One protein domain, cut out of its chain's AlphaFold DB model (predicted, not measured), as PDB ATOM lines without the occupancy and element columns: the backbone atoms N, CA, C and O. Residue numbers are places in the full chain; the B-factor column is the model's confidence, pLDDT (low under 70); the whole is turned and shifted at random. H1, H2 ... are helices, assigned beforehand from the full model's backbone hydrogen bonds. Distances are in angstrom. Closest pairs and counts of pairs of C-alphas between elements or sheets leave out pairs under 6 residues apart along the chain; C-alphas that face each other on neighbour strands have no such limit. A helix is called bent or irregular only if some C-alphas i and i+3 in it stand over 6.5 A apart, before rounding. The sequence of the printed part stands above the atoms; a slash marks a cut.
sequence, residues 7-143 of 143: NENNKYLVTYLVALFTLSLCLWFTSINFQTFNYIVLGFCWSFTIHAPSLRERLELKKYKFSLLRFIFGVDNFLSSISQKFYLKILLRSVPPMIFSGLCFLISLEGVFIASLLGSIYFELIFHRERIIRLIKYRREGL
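AT A GLANCE: This is residues 7 to 143 of the 143 residues of an uncharacterized protein of Halobacteriovorax sp. JY17 (UniProt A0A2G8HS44). Four helices or arms, H1, H2, H5b and H6, make a loose up-and-down bundle with H2 and H6 in its middle, H5b on one side of H2 and H1 set off on the other. H4 crosses the end of H2 and folds back into H5a, short H3 lies beyond that same end of H2, and residues 128 to 143, with H7, stick out as a free arm. The printed part has 137 residues, with seven named helices, H1 to H7 in order along the chain, and no named strand; the class is all helix. The whole is compact, with a radius of gyration of the C-alphas of 16.4 A and spans of 52 by 45 by 33 A.

IN THESE COORDINATES: The longest helix by residues, H5, residues 86 to 108, was assigned as one helix by its hydrogen bonds but is bent: C-alphas 93 and 96 are 6.6 A apart. Its arms are H5a, residues 86 to 93, and H5b, residues 96 to 108, 18.4 A long, at a shallow tilt of 31 degrees. H6 spans residues 113 to 127, 22.8 A, and H2 residues 34 to 51, 26.0 A. H1, residues 7 to 28, measures 31.2 A from C-alpha 7 at (39.359, -2.069, 67.966). H4 is residues 68 to 82, 21.7 A, and H3 residues 53 to 58. H7, residues 129 to 141, 18.5 A, ends at C-alpha 141 at (11.984, -22.793, 62.523).

HOW THE PARTS SIT: H5b and H6 form a helical hairpin at a shallow tilt of 30 degrees, closest at the C-alphas of Ser 101 and Phe 113, 4.9 A. H2, the hub, touches H5b with residues 39 to 46 alone, the C-alphas of Gly 43 and Pro 97 being closest at 5.4 A. H2 touches H6 at a steep tilt of 39 degrees, the same way, closest at the C-alphas of Ile 40 and Ser 116, 4.2 A. H1 and H2 form a helical hairpin at 17 degrees, closest at the C-alphas of Leu 27 and Phe 37, 7.4 A. H4 touches H2 at 72 degrees, only just about perpendicular, closest at the C-alphas of Phe 73 and Ile 50, 6.4 A. H4 and H5a form a hairpin, closest at the C-alphas of Leu 79 and Leu 92, 6.3 A. H3 touches no helix, and H7 is apart from H2. Every O i to N i+4 pair is within hydrogen-bond range in H1, H2, H5a, H5b and H7, against 1 of 2 in H3, 10 of 11 in H4 and 8 of 11 in H6.

THE WHOLE: The C-alphas farthest apart, of Lys 63 and Leu 143, are 54.4 A apart. The printed part has no cut, and no link is long. Residues 53 to 66, 140 and 142 to 143 have pLDDT under 70.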
ATOM      1  N   ASN A   7      39.485  -0.730  67.407       72.31
ATOM      2  CA  ASN A   7      39.359  -2.069  67.966       72.31
ATOM      3  C   ASN A   7      38.630  -3.052  67.027       72.31
ATOM      4  O   ASN A   7      39.029  -4.209  66.905       72.31
ATOM      5  N   GLU A   8      37.602  -2.601  66.303       72.19
ATOM      6  CA  GLU A   8      36.867  -3.433  65.338       72.19
ATOM      7  C   GLU A   8      37.727  -3.791  64.126       72.19
ATOM      8  O   GLU A   8      37.732  -4.945  63.690       72.19
ATOM      9  N   ASN A   9      38.519  -2.838  63.632       70.00
ATOM     10  CA  ASN A   9      39.465  -3.072  62.542       70.00
ATOM     11  C   ASN A   9      40.552  -4.081  62.939       70.00
ATOM     12  O   ASN A   9      40.879  -4.977  62.159       70.00
ATOM     13  N   ASN A  10      41.072  -3.981  64.165       78.00
ATOM     14  CA  ASN A  10      42.045  -4.940  64.685       78.00
ATOM     15  C   ASN A  10      41.422  -6.330  64.841       78.00
ATOM     16  O   ASN A  10      42.009  -7.319  64.405       78.00
ATOM     17  N   LYS A  11      40.206  -6.413  65.393       82.69
ATOM     18  CA  LYS A  11      39.474  -7.676  65.529       82.69
ATOM     19  C   LYS A  11      39.208  -8.325  64.170       82.69
ATOM     20  O   LYS A  11      39.404  -9.534  64.041       82.69
ATOM     21  N   TYR A  12      38.806  -7.545  63.164       83.19
ATOM     22  CA  TYR A  12      38.670  -8.002  61.778       83.19
ATOM     23  C   TYR A  12      39.989  -8.623  61.308       83.19
ATOM     24  O   TYR A  12      40.037  -9.814  61.008       83.19
ATOM     25  N   LEU A  13      41.075  -7.850  61.332       84.19
ATOM     26  CA  LEU A  13      42.371  -8.254  60.788       84.19
ATOM     27  C   LEU A  13      42.912  -9.519  61.476       84.19
ATOM     28  O   LEU A  13      43.277 -10.475  60.793       84.19
ATOM     29  N   VAL A  14      42.867  -9.573  62.810       86.62
ATOM     30  CA  VAL A  14      43.287 -10.748  63.592       86.62
ATOM     31  C   VAL A  14      42.448 -11.976  63.245       86.62
ATOM     32  O   VAL A  14      43.007 -13.045  63.014       86.62
ATOM     33  N   THR A  15      41.122 -11.840  63.144       87.38
ATOM     34  CA  THR A  15      40.232 -12.973  62.830       87.38
ATOM     35  C   THR A  15      40.600 -13.620  61.495       87.38
ATOM     36  O   THR A  15      40.691 -14.844  61.404       87.38
ATOM     37  N   TYR A  16      40.842 -12.815  60.456       89.12
ATOM     38  CA  TYR A  16      41.155 -13.348  59.128       89.12
ATOM     39  C   TYR A  16      42.610 -13.798  58.983       89.12
ATOM     40  O   TYR A  16      42.864 -14.723  58.218       89.12
ATOM     41  N   LEU A  17      43.549 -13.233  59.749       89.44
ATOM     42  CA  LEU A  17      44.903 -13.788  59.853       89.44
ATOM     43  C   LEU A  17      44.894 -15.170  60.511       89.44
ATOM     44  O   LEU A  17      45.546 -16.082  60.012       89.44
ATOM     45  N   VAL A  18      44.121 -15.348  61.584       92.00
ATOM     46  CA  VAL A  18      43.944 -16.661  62.226       92.00
ATOM     47  C   VAL A  18      43.271 -17.644  61.266       92.00
ATOM     48  O   VAL A  18      43.687 -18.799  61.183       92.00
ATOM     49  N   ALA A  19      42.275 -17.198  60.496       90.56
ATOM     50  CA  ALA A  19      41.647 -18.023  59.466       90.56
ATOM     51  C   ALA A  19      42.637 -18.442  58.368       90.56
ATOM     52  O   ALA A  19      42.667 -19.612  57.997       90.56
ATOM     53  N   LEU A  20      43.474 -17.517  57.886       91.94
ATOM     54  CA  LEU A  20      44.517 -17.826  56.910       91.94
ATOM     55  C   LEU A  20      45.532 -18.815  57.482       91.94
ATOM     56  O   LEU A  20      45.843 -19.803  56.830       91.94
ATOM     57  N   PHE A  21      45.995 -18.597  58.714       91.88
ATOM     58  CA  PHE A  21      46.915 -19.507  59.391       91.88
ATOM     59  C   PHE A  21      46.316 -20.911  59.543       91.88
ATOM     60  O   PHE A  21      46.980 -21.901  59.253       91.88
ATOM     61  N   THR A  22      45.041 -20.996  59.931       91.44
ATOM     62  CA  THR A  22      44.322 -22.271  60.067       91.44
ATOM     63  C   THR A  22      44.198 -22.975  58.718       91.44
ATOM     64  O   THR A  22      44.489 -24.164  58.620       91.44
ATOM     65  N   LEU A  23      43.817 -22.243  57.666       91.00
ATOM     66  CA  LEU A  23      43.770 -22.766  56.303       91.00
ATOM     67  C   LEU A  23      45.141 -23.294  55.876       91.00
ATOM     68  O   LEU A  23      45.237 -24.412  55.378       91.00
ATOM     69  N   SER A  24      46.201 -22.518  56.105       88.31
ATOM     70  CA  SER A  24      47.558 -22.912  55.749       88.31
ATOM     71  C   SER A  24      48.017 -24.163  56.494       88.31
ATOM     72  O   SER A  24      48.604 -25.045  55.875       88.31
ATOM     73  N   LEU A  25      47.701 -24.273  57.784       90.56
ATOM     74  CA  LEU A  25      48.032 -25.435  58.604       90.56
ATOM     75  C   LEU A  25      47.263 -26.683  58.149       90.56
ATOM     76  O   LEU A  25      47.870 -27.737  57.993       90.56
ATOM     77  N   CYS A  26      45.966 -26.569  57.850       89.19
ATOM     78  CA  CYS A  26      45.185 -27.672  57.281       89.19
ATOM     79  C   CYS A  26      45.756 -28.149  55.940       89.19
ATOM     80  O   CYS A  26      45.859 -29.350  55.699       89.19
ATOM     81  N   LEU A  27      46.142 -27.210  55.073       88.31
ATOM     82  CA  LEU A  27      46.705 -27.524  53.762       88.31
ATOM     83  C   LEU A  27      48.130 -28.082  53.852       88.31
ATOM     84  O   LEU A  27      48.511 -28.882  53.003       88.31
ATOM     85  N   TRP A  28      48.895 -27.737  54.889       85.25
ATOM     86  CA  TRP A  28      50.226 -28.303  55.125       85.25
ATOM     87  C   TRP A  28      50.205 -29.828  55.291       85.25
ATOM     88  O   TRP A  28      51.140 -30.514  54.887       85.25
ATOM     89  N   PHE A  29      49.120 -30.374  55.845       86.69
ATOM     90  CA  PHE A  29      48.929 -31.822  55.983       86.69
ATOM     91  C   PHE A  29      48.401 -32.499  54.715       86.69
ATOM     92  O   PHE A  29      48.253 -33.720  54.684       86.69
ATOM     93  N   THR A  30      48.114 -31.732  53.664       86.06
ATOM     94  CA  THR A  30      47.702 -32.273  52.369       86.06
ATOM     95  C   THR A  30      48.896 -32.323  51.424       86.06
ATOM     96  O   THR A  30      49.724 -31.418  51.410       86.06
ATOM     97  N   SER A  31      48.992 -33.371  50.604       85.81
ATOM     98  CA  SER A  31      50.075 -33.547  49.625       85.81
ATOM     99  C   SER A  31      49.890 -32.656  48.387       85.81
ATOM    100  O   SER A  31      49.962 -33.127  47.250       85.81
ATOM    101  N   ILE A  32      49.566 -31.381  48.592       90.50
ATOM    102  CA  ILE A  32      49.411 -30.408  47.514       90.50
ATOM    103  C   ILE A  32      50.769 -29.810  47.161       90.50
ATOM    104  O   ILE A  32      51.624 -29.606  48.020       90.50
ATOM    105  N   ASN A  33      50.970 -29.498  45.884       90.50
ATOM    106  CA  ASN A  33      52.180 -28.797  45.486       90.50
ATOM    107  C   ASN A  33      52.148 -27.332  45.963       90.50
ATOM    108  O   ASN A  33      51.087 -26.724  46.145       90.50
ATOM    109  N   PHE A  34      53.337 -26.754  46.132       90.00
ATOM    110  CA  PHE A  34      53.503 -25.381  46.609       90.00
ATOM    111  C   PHE A  34      52.770 -24.359  45.724       90.00
ATOM    112  O   PHE A  34      52.180 -23.398  46.214       90.00
ATOM    113  N   GLN A  35      52.734 -24.602  44.415       91.94
ATOM    114  CA  GLN A  35      52.078 -23.710  43.468       91.94
ATOM    115  C   GLN A  35      50.547 -23.683  43.641       91.94
ATOM    116  O   GLN A  35      49.946 -22.611  43.665       91.94
ATOM    117  N   THR A  36      49.911 -24.838  43.863       93.69
ATOM    118  CA  THR A  36      48.472 -24.922  44.175       93.69
ATOM    119  C   THR A  36      48.163 -24.259  45.511       93.69
ATOM    120  O   THR A  36      47.167 -23.544  45.618       93.69
ATOM    121  N   PHE A  37      49.029 -24.437  46.511       93.12
ATOM    122  CA  PHE A  37      48.906 -23.732  47.785       93.12
ATOM    123  C   PHE A  37      48.901 -22.208  47.589       93.12
ATOM    124  O   PHE A  37      48.002 -21.530  48.089       93.12
ATOM    125  N   ASN A  38      49.830 -21.673  46.792       92.81
ATOM    126  CA  ASN A  38      49.876 -20.241  46.483       92.81
ATOM    127  C   ASN A  38      48.610 -19.755  45.769       92.81
ATOM    128  O   ASN A  38      48.116 -18.675  46.091       92.81
ATOM    129  N   TYR A  39      48.042 -20.545  44.854       95.19
ATOM    130  CA  TYR A  39      46.772 -20.198  44.208       95.19
ATOM    131  C   TYR A  39      45.618 -20.133  45.217       95.19
ATOM    132  O   TYR A  39      44.838 -19.178  45.188       95.19
ATOM    133  N   ILE A  40      45.537 -21.078  46.161       94.75
ATOM    134  CA  ILE A  40      44.537 -21.045  47.242       94.75
ATOM    135  C   ILE A  40      44.716 -19.786  48.102       94.75
ATOM    136  O   ILE A  40      43.753 -19.052  48.338       94.75
ATOM    137  N   VAL A  41      45.945 -19.498  48.535       93.81
ATOM    138  CA  VAL A  41      46.254 -18.306  49.340       93.81
ATOM    139  C   VAL A  41      45.913 -17.022  48.580       93.81
ATOM    140  O   VAL A  41      45.321 -16.113  49.159       93.81
ATOM    141  N   LEU A  42      46.201 -16.952  47.277       94.06
ATOM    142  CA  LEU A  42      45.846 -15.810  46.433       94.06
ATOM    143  C   LEU A  42      44.332 -15.569  46.420       94.06
ATOM    144  O   LEU A  42      43.889 -14.435  46.611       94.06
ATOM    145  N   GLY A  43      43.542 -16.629  46.240       94.25
ATOM    146  CA  GLY A  43      42.083 -16.548  46.283       94.25
ATOM    147  C   GLY A  43      41.550 -16.024  47.616       94.25
ATOM    148  O   GLY A  43      40.659 -15.170  47.633       94.25
ATOM    149  N   PHE A  44      42.129 -16.482  48.728       94.31
ATOM    150  CA  PHE A  44      41.783 -16.002  50.067       94.31
ATOM    151  C   PHE A  44      42.134 -14.520  50.250       94.31
ATOM    152  O   PHE A  44      41.290 -13.715  50.649       94.31
ATOM    153  N   CYS A  45      43.375 -14.147  49.934       91.94
ATOM    154  CA  CYS A  45      43.890 -12.792  50.114       91.94
ATOM    155  C   CYS A  45      43.158 -11.772  49.236       91.94
ATOM    156  O   CYS A  45      42.935 -10.638  49.671       91.94
ATOM    157  N   TRP A  46      42.746 -12.161  48.026       91.94
ATOM    158  CA  TRP A  46      41.943 -11.315  47.147       91.94
ATOM    159  C   TRP A  46      40.604 -10.950  47.798       91.94
ATOM    160  O   TRP A  46      40.294  -9.765  47.956       91.94
ATOM    161  N   SER A  47      39.846 -11.953  48.253       91.44
ATOM    162  CA  SER A  47      38.571 -11.729  48.943       91.44
ATOM    163  C   SER A  47      38.760 -10.938  50.240       91.44
ATOM    164  O   SER A  47      38.031  -9.975  50.486       91.44
ATOM    165  N   PHE A  48      39.791 -11.257  51.028       90.06
ATOM    166  CA  PHE A  48      40.143 -10.505  52.235       90.06
ATOM    167  C   PHE A  48      40.382  -9.018  51.961       90.06
ATOM    168  O   PHE A  48      39.884  -8.165  52.700       90.06
ATOM    169  N   THR A  49      41.097  -8.710  50.878       88.06
ATOM    170  CA  THR A  49      41.421  -7.337  50.479       88.06
ATOM    171  C   THR A  49      40.169  -6.546  50.108       88.06
ATOM    172  O   THR A  49      40.027  -5.402  50.535       88.06
ATOM    173  N   ILE A  50      39.237  -7.153  49.364       86.38
ATOM    174  CA  ILE A  50      37.979  -6.503  48.957       86.38
ATOM    175  C   ILE A  50      37.129  -6.108  50.169       86.38
ATOM    176  O   ILE A  50      36.493  -5.052  50.172       86.38
ATOM    177  N   HIS A  51      37.099  -6.955  51.197       84.00
ATOM    178  CA  HIS A  51      36.265  -6.738  52.379       84.00
ATOM    179  C   HIS A  51      36.954  -5.924  53.480       84.00
ATOM    180  O   HIS A  51      36.294  -5.550  54.447       84.00
ATOM    181  N   ALA A  52      38.245  -5.608  53.341       81.44
ATOM    182  CA  ALA A  52      38.993  -4.834  54.324       81.44
ATOM    183  C   ALA A  52      38.575  -3.341  54.313       81.44
ATOM    184  O   ALA A  52      38.926  -2.605  53.383       81.44
ATOM    185  N   PRO A  53      37.877  -2.849  55.357       66.50
ATOM    186  CA  PRO A  53      37.313  -1.494  55.377       66.50
ATOM    187  C   PRO A  53      38.399  -0.408  55.386       66.50
ATOM    188  O   PRO A  53      38.325   0.565  54.637       66.50
ATOM    189  N   SER A  54      39.469  -0.625  56.152       66.56
ATOM    190  CA  SER A  54      40.583   0.318  56.302       66.56
ATOM    191  C   SER A  54      41.415   0.515  55.028       66.56
ATOM    192  O   SER A  54      42.029   1.567  54.846       66.56
ATOM    193  N   LEU A  55      41.443  -0.477  54.129       64.75
ATOM    194  CA  LEU A  55      42.124  -0.372  52.833       64.75
ATOM    195  C   LEU A  55      41.295   0.431  51.829       64.75
ATOM    196  O   LEU A  55      41.860   1.180  51.031       64.75
ATOM    197  N   ARG A  56      39.966   0.319  51.904       64.38
ATOM    198  CA  ARG A  56      39.044   1.043  51.028       64.38
ATOM    199  C   ARG A  56      39.070   2.548  51.299       64.38
ATOM    200  O   ARG A  56      39.192   3.323  50.356       64.38
ATOM    201  N   GLU A  57      39.048   2.951  52.568       63.56
ATOM    202  CA  GLU A  57      39.099   4.367  52.974       63.56
ATOM    203  C   GLU A  57      40.428   5.041  52.592       63.56
ATOM    204  O   GLU A  57      40.461   6.188  52.150       63.56
ATOM    205  N   ARG A  58      41.550   4.315  52.682       61.69
ATOM    206  CA  ARG A  58      42.881   4.858  52.349       61.69
ATOM    207  C   ARG A  58      43.093   5.116  50.854       61.69
ATOM    208  O   ARG A  58      43.983   5.890  50.503       61.69
ATOM    209  N   LEU A  59      42.299   4.506  49.975       61.75
ATOM    210  CA  LEU A  59      42.392   4.695  48.520       61.75
ATOM    211  C   LEU A  59      41.715   5.964  48.008       61.75
ATOM    212  O   LEU A  59      42.024   6.402  46.898       61.75
ATOM    213  N   GLU A  60      40.828   6.573  48.796       59.56
ATOM    214  CA  GLU A  60      40.237   7.876  48.465       59.56
ATOM    215  C   GLU A  60      41.280   9.006  48.549       59.56
ATOM    216  O   GLU A  60      41.154  10.049  47.901       59.56
ATOM    217  N   LEU A  61      42.384   8.774  49.266       60.47
ATOM    218  CA  LEU A  61      43.520   9.686  49.312       60.47
ATOM    219  C   LEU A  61      44.300   9.610  47.988       60.47
ATOM    220  O   LEU A  61      44.910   8.593  47.648       60.47
ATOM    221  N   LYS A  62      44.340  10.734  47.254       57.25
ATOM    222  CA  LYS A  62      44.962  10.936  45.919       57.25
ATOM    223  C   LYS A  62      46.421  10.452  45.755       57.25
ATOM    224  O   LYS A  62      46.942  10.518  44.643       57.25
ATOM    225  N   LYS A  63      47.088   9.982  46.814       62.66
ATOM    226  CA  LYS A  63      48.489   9.531  46.823       62.66
ATOM    227  C   LYS A  63      48.693   8.135  46.202       62.66
ATOM    228  O   LYS A  63      49.790   7.851  45.741       62.66
ATOM    229  N   TYR A  64      47.654   7.296  46.097       57.66
ATOM    230  CA  TYR A  64      47.759   5.900  45.617       57.66
ATOM    231  C   TYR A  64      47.149   5.654  44.225       57.66
ATOM    232  O   TYR A  64      46.527   4.615  43.978       57.66
ATOM    233  N   LYS A  65      47.326   6.605  43.293       55.47
ATOM    234  CA  LYS A  65      46.689   6.586  41.959       55.47
ATOM    235  C   LYS A  65      46.949   5.312  41.132       55.47
ATOM    236  O   LYS A  65      46.063   4.963  40.357       55.47
ATOM    237  N   PHE A  66      48.077   4.624  41.336       58.62
ATOM    238  CA  PHE A  66      48.499   3.413  40.611       58.62
ATOM    239  C   PHE A  66      48.863   2.251  41.552       58.62
ATOM    240  O   PHE A  66      49.901   1.615  41.406       58.62
ATOM    241  N   SER A  67      48.045   1.989  42.571       71.88
ATOM    242  CA  SER A  67      48.248   0.821  43.436       71.88
ATOM    243  C   SER A  67      47.487  -0.398  42.913       71.88
ATOM    244  O   SER A  67      46.363  -0.273  42.424       71.88
ATOM    245  N   LEU A  68      48.067  -1.590  43.080       76.00
ATOM    246  CA  LEU A  68      47.395  -2.878  42.849       76.00
ATOM    247  C   LEU A  68      46.053  -2.958  43.601       76.00
ATOM    248  O   LEU A  68      45.070  -3.471  43.082       76.00
ATOM    249  N   LEU A  69      45.976  -2.332  44.776       77.44
ATOM    250  CA  LEU A  69      44.739  -2.157  45.533       77.44
ATOM    251  C   LEU A  69      43.653  -1.435  44.722       77.44
ATOM    252  O   LEU A  69      42.525  -1.914  44.649       77.44
ATOM    253  N   ARG A  70      43.976  -0.325  44.048       77.19
ATOM    254  CA  ARG A  70      43.009   0.398  43.210       77.19
ATOM    255  C   ARG A  70      42.489  -0.460  42.057       77.19
ATOM    256  O   ARG A  70      41.312  -0.359  41.722       77.19
ATOM    257  N   PHE A  71      43.343  -1.306  41.484       83.44
ATOM    258  CA  PHE A  71      42.927  -2.285  40.485       83.44
ATOM    259  C   PHE A  71      41.952  -3.308  41.085       83.44
ATOM    260  O   PHE A  71      40.864  -3.475  40.544       83.44
ATOM    261  N   ILE A  72      42.278  -3.907  42.237       84.88
ATOM    262  CA  ILE A  72      41.402  -4.865  42.940       84.88
ATOM    263  C   ILE A  72      40.012  -4.263  43.188       84.88
ATOM    264  O   ILE A  72      39.004  -4.858  42.810       84.88
ATOM    265  N   PHE A  73      39.942  -3.066  43.777       82.81
ATOM    266  CA  PHE A  73      38.659  -2.418  44.065       82.81
ATOM    267  C   PHE A  73      37.934  -1.935  42.806       82.81
ATOM    268  O   PHE A  73      36.707  -1.964  42.761       82.81
ATOM    269  N   GLY A  74      38.665  -1.496  41.779       82.56
ATOM    270  CA  GLY A  74      38.083  -1.141  40.485       82.56
ATOM    271  C   GLY A  74      37.407  -2.343  39.828       82.56
ATOM    272  O   GLY A  74      36.261  -2.239  39.392       82.56
ATOM    273  N   VAL A  75      38.082  -3.493  39.843       85.62
ATOM    274  CA  VAL A  75      37.543  -4.764  39.355       85.62
ATOM    275  C   VAL A  75      36.356  -5.220  40.207       85.62
ATOM    276  O   VAL A  75      35.339  -5.596  39.634       85.62
ATOM    277  N   ASP A  76      36.415  -5.130  41.540       86.31
ATOM    278  CA  ASP A  76      35.262  -5.467  42.396       86.31
ATOM    279  C   ASP A  76      34.046  -4.581  42.100       86.31
ATOM    280  O   ASP A  76      32.936  -5.086  41.935       86.31
ATOM    281  N   ASN A  77      34.246  -3.265  41.977       84.44
ATOM    282  CA  ASN A  77      33.169  -2.332  41.653       84.44
ATOM    283  C   ASN A  77      32.559  -2.650  40.280       84.44
ATOM    284  O   ASN A  77      31.334  -2.710  40.163       84.44
ATOM    285  N   PHE A  78      33.393  -2.915  39.270       86.62
ATOM    286  CA  PHE A  78      32.944  -3.317  37.937       86.62
ATOM    287  C   PHE A  78      32.173  -4.644  37.964       86.62
ATOM    288  O   PHE A  78      31.069  -4.729  37.446       86.62
ATOM    289  N   LEU A  79      32.690  -5.674  38.630       86.19
ATOM    290  CA  LEU A  79      32.004  -6.963  38.735       86.19
ATOM    291  C   LEU A  79      30.697  -6.858  39.528       86.19
ATOM    292  O   LEU A  79      29.717  -7.534  39.218       86.19
ATOM    293  N   SER A  80      30.657  -5.985  40.535       82.50
ATOM    294  CA  SER A  80      29.454  -5.748  41.329       82.50
ATOM    295  C   SER A  80      28.340  -5.037  40.557       82.50
ATOM    296  O   SER A  80      27.177  -5.187  40.930       82.50
ATOM    297  N   SER A  81      28.659  -4.302  39.483       85.06
ATOM    298  CA  SER A  81      27.639  -3.672  38.635       85.06
ATOM    299  C   SER A  81      26.953  -4.675  37.701       85.06
ATOM    300  O   SER A  81      25.803  -4.459  37.327       85.06
ATOM    301  N   ILE A  82      27.607  -5.802  37.390       86.31
ATOM    302  CA  ILE A  82      27.062  -6.868  36.533       86.31
ATOM    303  C   ILE A  82      25.898  -7.592  37.221       86.31
ATOM    304  O   ILE A  82      24.940  -8.003  36.566       86.31
ATOM    305  N   SER A  83      25.951  -7.771  38.546       81.12
ATOM    306  CA  SER A  83      24.855  -8.414  39.268       81.12
ATOM    307  C   SER A  83      24.714  -7.983  40.718       81.12
ATOM    308  O   SER A  83      25.665  -7.973  41.495       81.12
ATOM    309  N   GLN A  84      23.460  -7.762  41.109       77.19
ATOM    310  CA  GLN A  84      23.067  -7.508  42.494       77.19
ATOM    311  C   GLN A  84      22.788  -8.794  43.292       77.19
ATOM    312  O   GLN A  84      22.635  -8.746  44.514       77.19
ATOM    313  N   LYS A  85      22.719  -9.964  42.636       82.94
ATOM    314  CA  LYS A  85      22.433 -11.235  43.320       82.94
ATOM    315  C   LYS A  85      23.634 -11.658  44.170       82.94
ATOM    316  O   LYS A  85      24.739 -11.810  43.660       82.94
ATOM    317  N   PHE A  86      23.393 -11.922  45.455       77.50
ATOM    318  CA  PHE A  86      24.430 -12.251  46.444       77.50
ATOM    319  C   PHE A  86      25.351 -13.408  46.020       77.50
ATOM    320  O   PHE A  86      26.567 -13.247  45.997       77.50
ATOM    321  N   TYR A  87      24.777 -14.547  45.627       78.25
ATOM    322  CA  TYR A  87      25.548 -15.727  45.219       78.25
ATOM    323  C   TYR A  87      26.377 -15.481  43.956       78.25
ATOM    324  O   TYR A  87      27.529 -15.900  43.876       78.25
ATOM    325  N   LEU A  88      25.813 -14.752  42.987       83.25
ATOM    326  CA  LEU A  88      26.520 -14.443  41.750       83.25
ATOM    327  C   LEU A  88      27.672 -13.469  42.008       83.25
ATOM    328  O   LEU A  88      28.727 -13.605  41.404       83.25
ATOM    329  N   LYS A  89      27.512 -12.545  42.961       83.12
ATOM    330  CA  LYS A  89      28.576 -11.630  43.382       83.12
ATOM    331  C   LYS A  89      29.771 -12.365  43.999       83.12
ATOM    332  O   LYS A  89      30.903 -12.029  43.670       83.12
ATOM    333  N   ILE A  90      29.535 -13.376  44.842       83.25
ATOM    334  CA  ILE A  90      30.603 -14.226  45.411       83.25
ATOM    335  C   ILE A  90      31.376 -14.943  44.295       83.25
ATOM    336  O   ILE A  90      32.609 -14.951  44.285       83.25
ATOM    337  N   LEU A  91      30.651 -15.505  43.326       84.94
ATOM    338  CA  LEU A  91      31.260 -16.210  42.202       84.94
ATOM    339  C   LEU A  91      32.067 -15.249  41.322       84.94
ATOM    340  O   LEU A  91      33.240 -15.502  41.063       84.94
ATOM    341  N   LEU A  92      31.483 -14.109  40.940       87.38
ATOM    342  CA  LEU A  92      32.153 -13.082  40.137       87.38
ATOM    343  C   LEU A  92      33.428 -12.572  40.818       87.38
ATOM    344  O   LEU A  92      34.452 -12.436  40.160       87.38
ATOM    345  N   ARG A  93      33.415 -12.367  42.138       87.06
ATOM    346  CA  ARG A  93      34.598 -11.947  42.911       87.06
ATOM    347  C   ARG A  93      35.739 -12.961  42.923       87.06
ATOM    348  O   ARG A  93      36.882 -12.563  43.127       87.06
ATOM    349  N   SER A  94      35.437 -14.233  42.684       89.38
ATOM    350  CA  SER A  94      36.436 -15.304  42.590       89.38
ATOM    351  C   SER A  94      37.067 -15.396  41.192       89.38
ATOM    352  O   SER A  94      38.100 -16.040  41.026       89.38
ATOM    353  N   VAL A  95      36.497 -14.722  40.183       90.94
ATOM    354  CA  VAL A  95      36.999 -14.745  38.799       90.94
ATOM    355  C   VAL A  95      38.379 -14.082  38.662       90.94
ATOM    356  O   VAL A  95      39.263 -14.711  38.085       90.94
ATOM    357  N   PRO A  96      38.642 -12.869  39.192       92.56
ATOM    358  CA  PRO A  96      39.959 -12.247  39.060       92.56
ATOM    359  C   PRO A  96      41.128 -13.087  39.604       92.56
ATOM    360  O   PRO A  96      42.087 -13.275  38.854       92.56
ATOM    361  N   PRO A  97      41.091 -13.644  40.835       93.56
ATOM    362  CA  PRO A  97      42.192 -14.479  41.307       93.56
ATOM    363  C   PRO A  97      42.343 -15.768  40.487       93.56
ATOM    364  O   PRO A  97      43.470 -16.231  40.325       93.56
ATOM    365  N   MET A  98      41.265 -16.311  39.904       93.88
ATOM    366  CA  MET A  98      41.364 -17.430  38.954       93.88
ATOM    367  C   MET A  98      42.071 -17.030  37.658       93.88
ATOM    368  O   MET A  98      42.898 -17.796  37.172       93.88
ATOM    369  N   ILE A  99      41.792 -15.840  37.114       93.44
ATOM    370  CA  ILE A  99      42.480 -15.331  35.918       93.44
ATOM    371  C   ILE A  99      43.976 -15.162  36.209       93.44
ATOM    372  O   ILE A  99      44.796 -15.658  35.442       93.44
ATOM    373  N   PHE A 100      44.345 -14.533  37.330       93.38
ATOM    374  CA  PHE A 100      45.757 -14.393  37.715       93.38
ATOM    375  C   PHE A 100      46.436 -15.746  37.929       93.38
ATOM    376  O   PHE A 100      47.530 -15.961  37.414       93.38
ATOM    377  N   SER A 101      45.776 -16.670  38.629       94.62
ATOM    378  CA  SER A 101      46.299 -18.028  38.823       94.62
ATOM    379  C   SER A 101      46.464 -18.753  37.488       94.62
ATOM    380  O   SER A 101      47.451 -19.452  37.297       94.62
ATOM    381  N   GLY A 102      45.536 -18.559  36.546       94.94
ATOM    382  CA  GLY A 102      45.611 -19.109  35.194       94.94
ATOM    383  C   GLY A 102      46.793 -18.548  34.403       94.94
ATOM    384  O   GLY A 102      47.533 -19.313  33.795       94.94
ATOM    385  N   LEU A 103      47.030 -17.236  34.468       95.00
ATOM    386  CA  LEU A 103      48.199 -16.607  33.841       95.00
ATOM    387  C   LEU A 103      49.514 -17.126  34.438       95.00
ATOM    388  O   LEU A 103      50.434 -17.452  33.693       95.00
ATOM    389  N   CYS A 104      49.598 -17.254  35.764       93.12
ATOM    390  CA  CYS A 104      50.765 -17.842  36.424       93.12
ATOM    391  C   CYS A 104      50.952 -19.317  36.049       93.12
ATOM    392  O   CYS A 104      52.077 -19.734  35.785       93.12
ATOM    393  N   PHE A 105      49.862 -20.080  35.969       94.56
ATOM    394  CA  PHE A 105      49.880 -21.476  35.546       94.56
ATOM    395  C   PHE A 105      50.364 -21.636  34.105       94.56
ATOM    396  O   PHE A 105      51.112 -22.562  33.833       94.56
ATOM    397  N   LEU A 106      50.012 -20.738  33.183       94.94
ATOM    398  CA  LEU A 106      50.528 -20.797  31.808       94.94
ATOM    399  C   LEU A 106      52.052 -20.611  31.737       94.94
ATOM    400  O   LEU A 106      52.680 -21.120  30.814       94.94
ATOM    401  N   ILE A 107      52.639 -19.897  32.702       93.12
ATOM    402  CA  ILE A 107      54.087 -19.671  32.782       93.12
ATOM    403  C   ILE A 107      54.781 -20.845  33.478       93.12
ATOM    404  O   ILE A 107      55.806 -21.319  32.994       93.12
ATOM    405  N   SER A 108      54.251 -21.301  34.617       91.00
ATOM    406  CA  SER A 108      54.890 -22.354  35.413       91.00
ATOM    407  C   SER A 108      54.547 -23.769  34.948       91.00
ATOM    408  O   SER A 108      55.287 -24.692  35.257       91.00
ATOM    409  N   LEU A 109      53.416 -23.947  34.256       91.88
ATOM    410  CA  LEU A 109      52.779 -25.230  33.918       91.88
ATOM    411  C   LEU A 109      52.555 -26.151  35.131       91.88
ATOM    412  O   LEU A 109      52.372 -27.359  34.996       91.88
ATOM    413  N   GLU A 110      52.522 -25.566  36.327       90.75
ATOM    414  CA  GLU A 110      52.453 -26.278  37.598       90.75
ATOM    415  C   GLU A 110      51.264 -25.833  38.450       90.75
ATOM    416  O   GLU A 110      50.944 -24.645  38.568       90.75
ATOM    417  N   GLY A 111      50.667 -26.810  39.136       90.62
ATOM    418  CA  GLY A 111      49.573 -26.601  40.081       90.62
ATOM    419  C   GLY A 111      48.196 -26.536  39.435       90.62
ATOM    420  O   GLY A 111      48.032 -26.669  38.229       90.62
ATOM    421  N   VAL A 112      47.179 -26.359  40.271       93.56
ATOM    422  CA  VAL A 112      45.778 -26.321  39.845       93.56
ATOM    423  C   VAL A 112      45.261 -24.903  40.034       93.56
ATOM    424  O   VAL A 112      44.869 -24.531  41.135       93.56
ATOM    425  N   PHE A 113      45.249 -24.091  38.973       92.06
ATOM    426  CA  PHE A 113      44.850 -22.678  39.078       92.06
ATOM    427  C   PHE A 113      43.419 -22.489  39.607       92.06
ATOM    428  O   PHE A 113      43.137 -21.521  40.307       92.06
ATOM    429  N   ILE A 114      42.522 -23.448  39.337       93.44
ATOM    430  CA  ILE A 114      41.137 -23.452  39.839       93.44
ATOM    431  C   ILE A 114      41.097 -23.512  41.375       93.44
ATOM    432  O   ILE A 114      40.120 -23.077  41.981       93.44
ATOM    433  N   ALA A 115      42.165 -23.972  42.035       93.44
ATOM    434  CA  ALA A 115      42.239 -24.017  43.491       93.44
ATOM    435  C   ALA A 115      42.145 -22.627  44.147       93.44
ATOM    436  O   ALA A 115      41.748 -22.537  45.309       93.44
ATOM    437  N   SER A 116      42.389 -21.532  43.417       94.50
ATOM    438  CA  SER A 116      42.120 -20.184  43.935       94.50
ATOM    439  C   SER A 116      40.648 -19.968  44.299       94.50
ATOM    440  O   SER A 116      40.345 -19.232  45.237       94.50
ATOM    441  N   LEU A 117      39.722 -20.660  43.626       93.88
ATOM    442  CA  LEU A 117      38.299 -20.642  43.965       93.88
ATOM    443  C   LEU A 117      38.056 -21.145  45.397       93.88
ATOM    444  O   LEU A 117      37.240 -20.573  46.116       93.88
ATOM    445  N   LEU A 118      38.791 -22.172  45.840       92.69
ATOM    446  CA  LEU A 118      38.658 -22.723  47.193       92.69
ATOM    447  C   LEU A 118      39.033 -21.686  48.253       92.69
ATOM    448  O   LEU A 118      38.311 -21.530  49.235       92.69
ATOM    449  N   GLY A 119      40.115 -20.939  48.030       93.12
ATOM    450  CA  GLY A 119      40.530 -19.862  48.928       93.12
ATOM    451  C   GLY A 119      39.500 -18.739  49.014       93.12
ATOM    452  O   GLY A 119      39.147 -18.301  50.112       93.12
ATOM    453  N   SER A 120      38.965 -18.312  47.866       93.81
ATOM    454  CA  SER A 120      37.930 -17.274  47.813       93.81
ATOM    455  C   SER A 120      36.631 -17.719  48.490       93.81
ATOM    456  O   SER A 120      36.059 -16.951  49.266       93.81
ATOM    457  N   ILE A 121      36.190 -18.962  48.262       91.50
ATOM    458  CA  ILE A 121      35.002 -19.533  48.915       91.50
ATOM    459  C   ILE A 121      35.219 -19.653  50.423       91.50
ATOM    460  O   ILE A 121      34.344 -19.256  51.189       91.50
ATOM    461  N   TYR A 122      36.371 -20.165  50.860       92.88
ATOM    462  CA  TYR A 122      36.682 -20.303  52.282       92.88
ATOM    463  C   TYR A 122      36.615 -18.953  53.004       92.88
ATOM    464  O   TYR A 122      35.979 -18.844  54.055       92.88
ATOM    465  N   PHE A 123      37.183 -17.901  52.405       93.69
ATOM    466  CA  PHE A 123      37.067 -16.549  52.945       93.69
ATOM    467  C   PHE A 123      35.603 -16.092  53.042       93.69
ATOM    468  O   PHE A 123      35.155 -15.658  54.104       93.69
ATOM    469  N   GLU A 124      34.850 -16.194  51.945       90.19
ATOM    470  CA  GLU A 124      33.465 -15.712  51.870       90.19
ATOM    471  C   GLU A 124      32.541 -16.465  52.842       90.19
ATOM    472  O   GLU A 124      31.655 -15.858  53.448       90.19
ATOM    473  N   LEU A 125      32.790 -17.757  53.084       89.56
ATOM    474  CA  LEU A 125      32.095 -18.543  54.108       89.56
ATOM    475  C   LEU A 125      32.343 -17.998  55.519       89.56
ATOM    476  O   LEU A 125      31.395 -17.849  56.292       89.56
ATOM    477  N   ILE A 126      33.592 -17.668  55.861       90.44
ATOM    478  CA  ILE A 126      33.943 -17.123  57.183       90.44
ATOM    479  C   ILE A 126      33.391 -15.710  57.359       90.44
ATOM    480  O   ILE A 126      32.871 -15.382  58.434       90.44
ATOM    481  N   PHE A 127      33.492 -14.885  56.317       89.00
ATOM    482  CA  PHE A 127      33.015 -13.507  56.320       89.00
ATOM    483  C   PHE A 127      31.488 -13.444  56.453       89.00
ATOM    484  O   PHE A 127      30.955 -12.688  57.266       89.00
ATOM    485  N   HIS A 128      30.761 -14.297  55.726       86.19
ATOM    486  CA  HIS A 128      29.299 -14.340  55.759       86.19
ATOM    487  C   HIS A 128      28.709 -15.353  56.753       86.19
ATOM    488  O   HIS A 128      27.489 -15.551  56.752       86.19
ATOM    489  N   ARG A 129      29.519 -15.942  57.646       84.81
ATOM    490  CA  ARG A 129      29.097 -17.009  58.576       84.81
ATOM    491  C   ARG A 129      27.811 -16.685  59.340       84.81
ATOM    492  O   ARG A 129      26.897 -17.499  59.382       84.81
ATOM    493  N   GLU A 130      27.677 -15.472  59.876       81.75
ATOM    494  CA  GLU A 130      26.510 -15.072  60.677       81.75
ATOM    495  C   GLU A 130      25.238 -14.940  59.835       81.75
ATOM    496  O   GLU A 130      24.126 -15.155  60.320       81.75
ATOM    497  N   ARG A 131      25.387 -14.567  58.562       79.69
ATOM    498  CA  ARG A 131      24.273 -14.498  57.613       79.69
ATOM    499  C   ARG A 131      23.836 -15.902  57.206       79.69
ATOM    500  O   ARG A 131      22.638 -16.166  57.163       79.69
ATOM    501  N   ILE A 132      24.791 -16.798  56.960       80.81
ATOM    502  CA  ILE A 132      24.533 -18.199  56.602       80.81
ATOM    503  C   ILE A 132      23.842 -18.930  57.761       80.81
ATOM    504  O   ILE A 132      22.802 -19.550  57.553       80.81
ATOM    505  N   ILE A 133      24.353 -18.794  58.989       82.75
ATOM    506  CA  ILE A 133      23.757 -19.408  60.187       82.75
ATOM    507  C   ILE A 133      22.314 -18.929  60.385       82.75
ATOM    508  O   ILE A 133      21.430 -19.744  60.648       82.75
ATOM    509  N   ARG A 134      22.045 -17.628  60.200       81.25
ATOM    510  CA  ARG A 134      20.678 -17.087  60.269       81.25
ATOM    511  C   ARG A 134      19.751 -17.702  59.223       81.25
ATOM    512  O   ARG A 134      18.642 -18.086  59.573       81.25
ATOM    513  N   LEU A 135      20.198 -17.843  57.974       78.06
ATOM    514  CA  LEU A 135      19.401 -18.478  56.915       78.06
ATOM    515  C   LEU A 135      19.082 -19.946  57.230       78.06
ATOM    516  O   LEU A 135      17.954 -20.387  57.019       78.06
ATOM    517  N   ILE A 136      20.054 -20.688  57.766       79.00
ATOM    518  CA  ILE A 136      19.860 -22.087  58.170       79.00
ATOM    519  C   ILE A 136      18.863 -22.178  59.330       79.00
ATOM    520  O   ILE A 136      17.968 -23.021  59.294       79.00
ATOM    521  N   LYS A 137      18.982 -21.298  60.333       77.50
ATOM    522  CA  LYS A 137      18.088 -21.275  61.497       77.50
ATOM    523  C   LYS A 137      16.641 -20.956  61.102       77.50
ATOM    524  O   LYS A 137      15.748 -21.715  61.457       77.50
ATOM    525  N   TYR A 138      16.422 -19.925  60.282       71.88
ATOM    526  CA  TYR A 138      15.085 -19.563  59.791       71.88
ATOM    527  C   TYR A 138      14.412 -20.681  58.988       71.88
ATOM    528  O   TYR A 138      13.210 -20.889  59.110       71.88
ATOM    529  N   ARG A 139      15.176 -21.439  58.192       73.25
ATOM    530  CA  ARG A 139      14.636 -22.587  57.449       73.25
ATOM    531  C   ARG A 139      14.199 -23.732  58.367       73.25
ATOM    532  O   ARG A 139      13.357 -24.525  57.973       73.25
ATOM    533  N   ARG A 140      14.798 -23.835  59.555       64.12
ATOM    534  CA  ARG A 140      14.533 -24.896  60.534       64.12
ATOM    535  C   ARG A 140      13.377 -24.566  61.479       64.12
ATOM    536  O   ARG A 140      12.778 -25.487  62.000       64.12
ATOM    537  N   GLU A 141      13.106 -23.281  61.704       71.25
ATOM    538  CA  GLU A 141      11.984 -22.793  62.523       71.25
ATOM    539  C   GLU A 141      10.712 -22.526  61.691       71.25
ATOM    540  O   GLU A 141       9.634 -22.378  62.252       71.25
ATOM    541  N   GLY A 142      10.834 -22.450  60.359       56.38
ATOM    542  CA  GLY A 142       9.718 -22.315  59.413       56.38
ATOM    543  C   GLY A 142       9.236 -23.631  58.781       56.38
ATOM    544  O   GLY A 142       8.512 -23.578  57.786       56.38
ATOM    545  N   LEU A 143       9.673 -24.777  59.312       47.38
ATOM    546  CA  LEU A 143       9.215 -26.143  59.022       47.38
ATOM    547  C   LEU A 143       8.691 -26.756  60.322       47.38
ATOM    548  O   LEU A 143       7.746 -27.565  60.231       47.38
TER     549      LEU A 143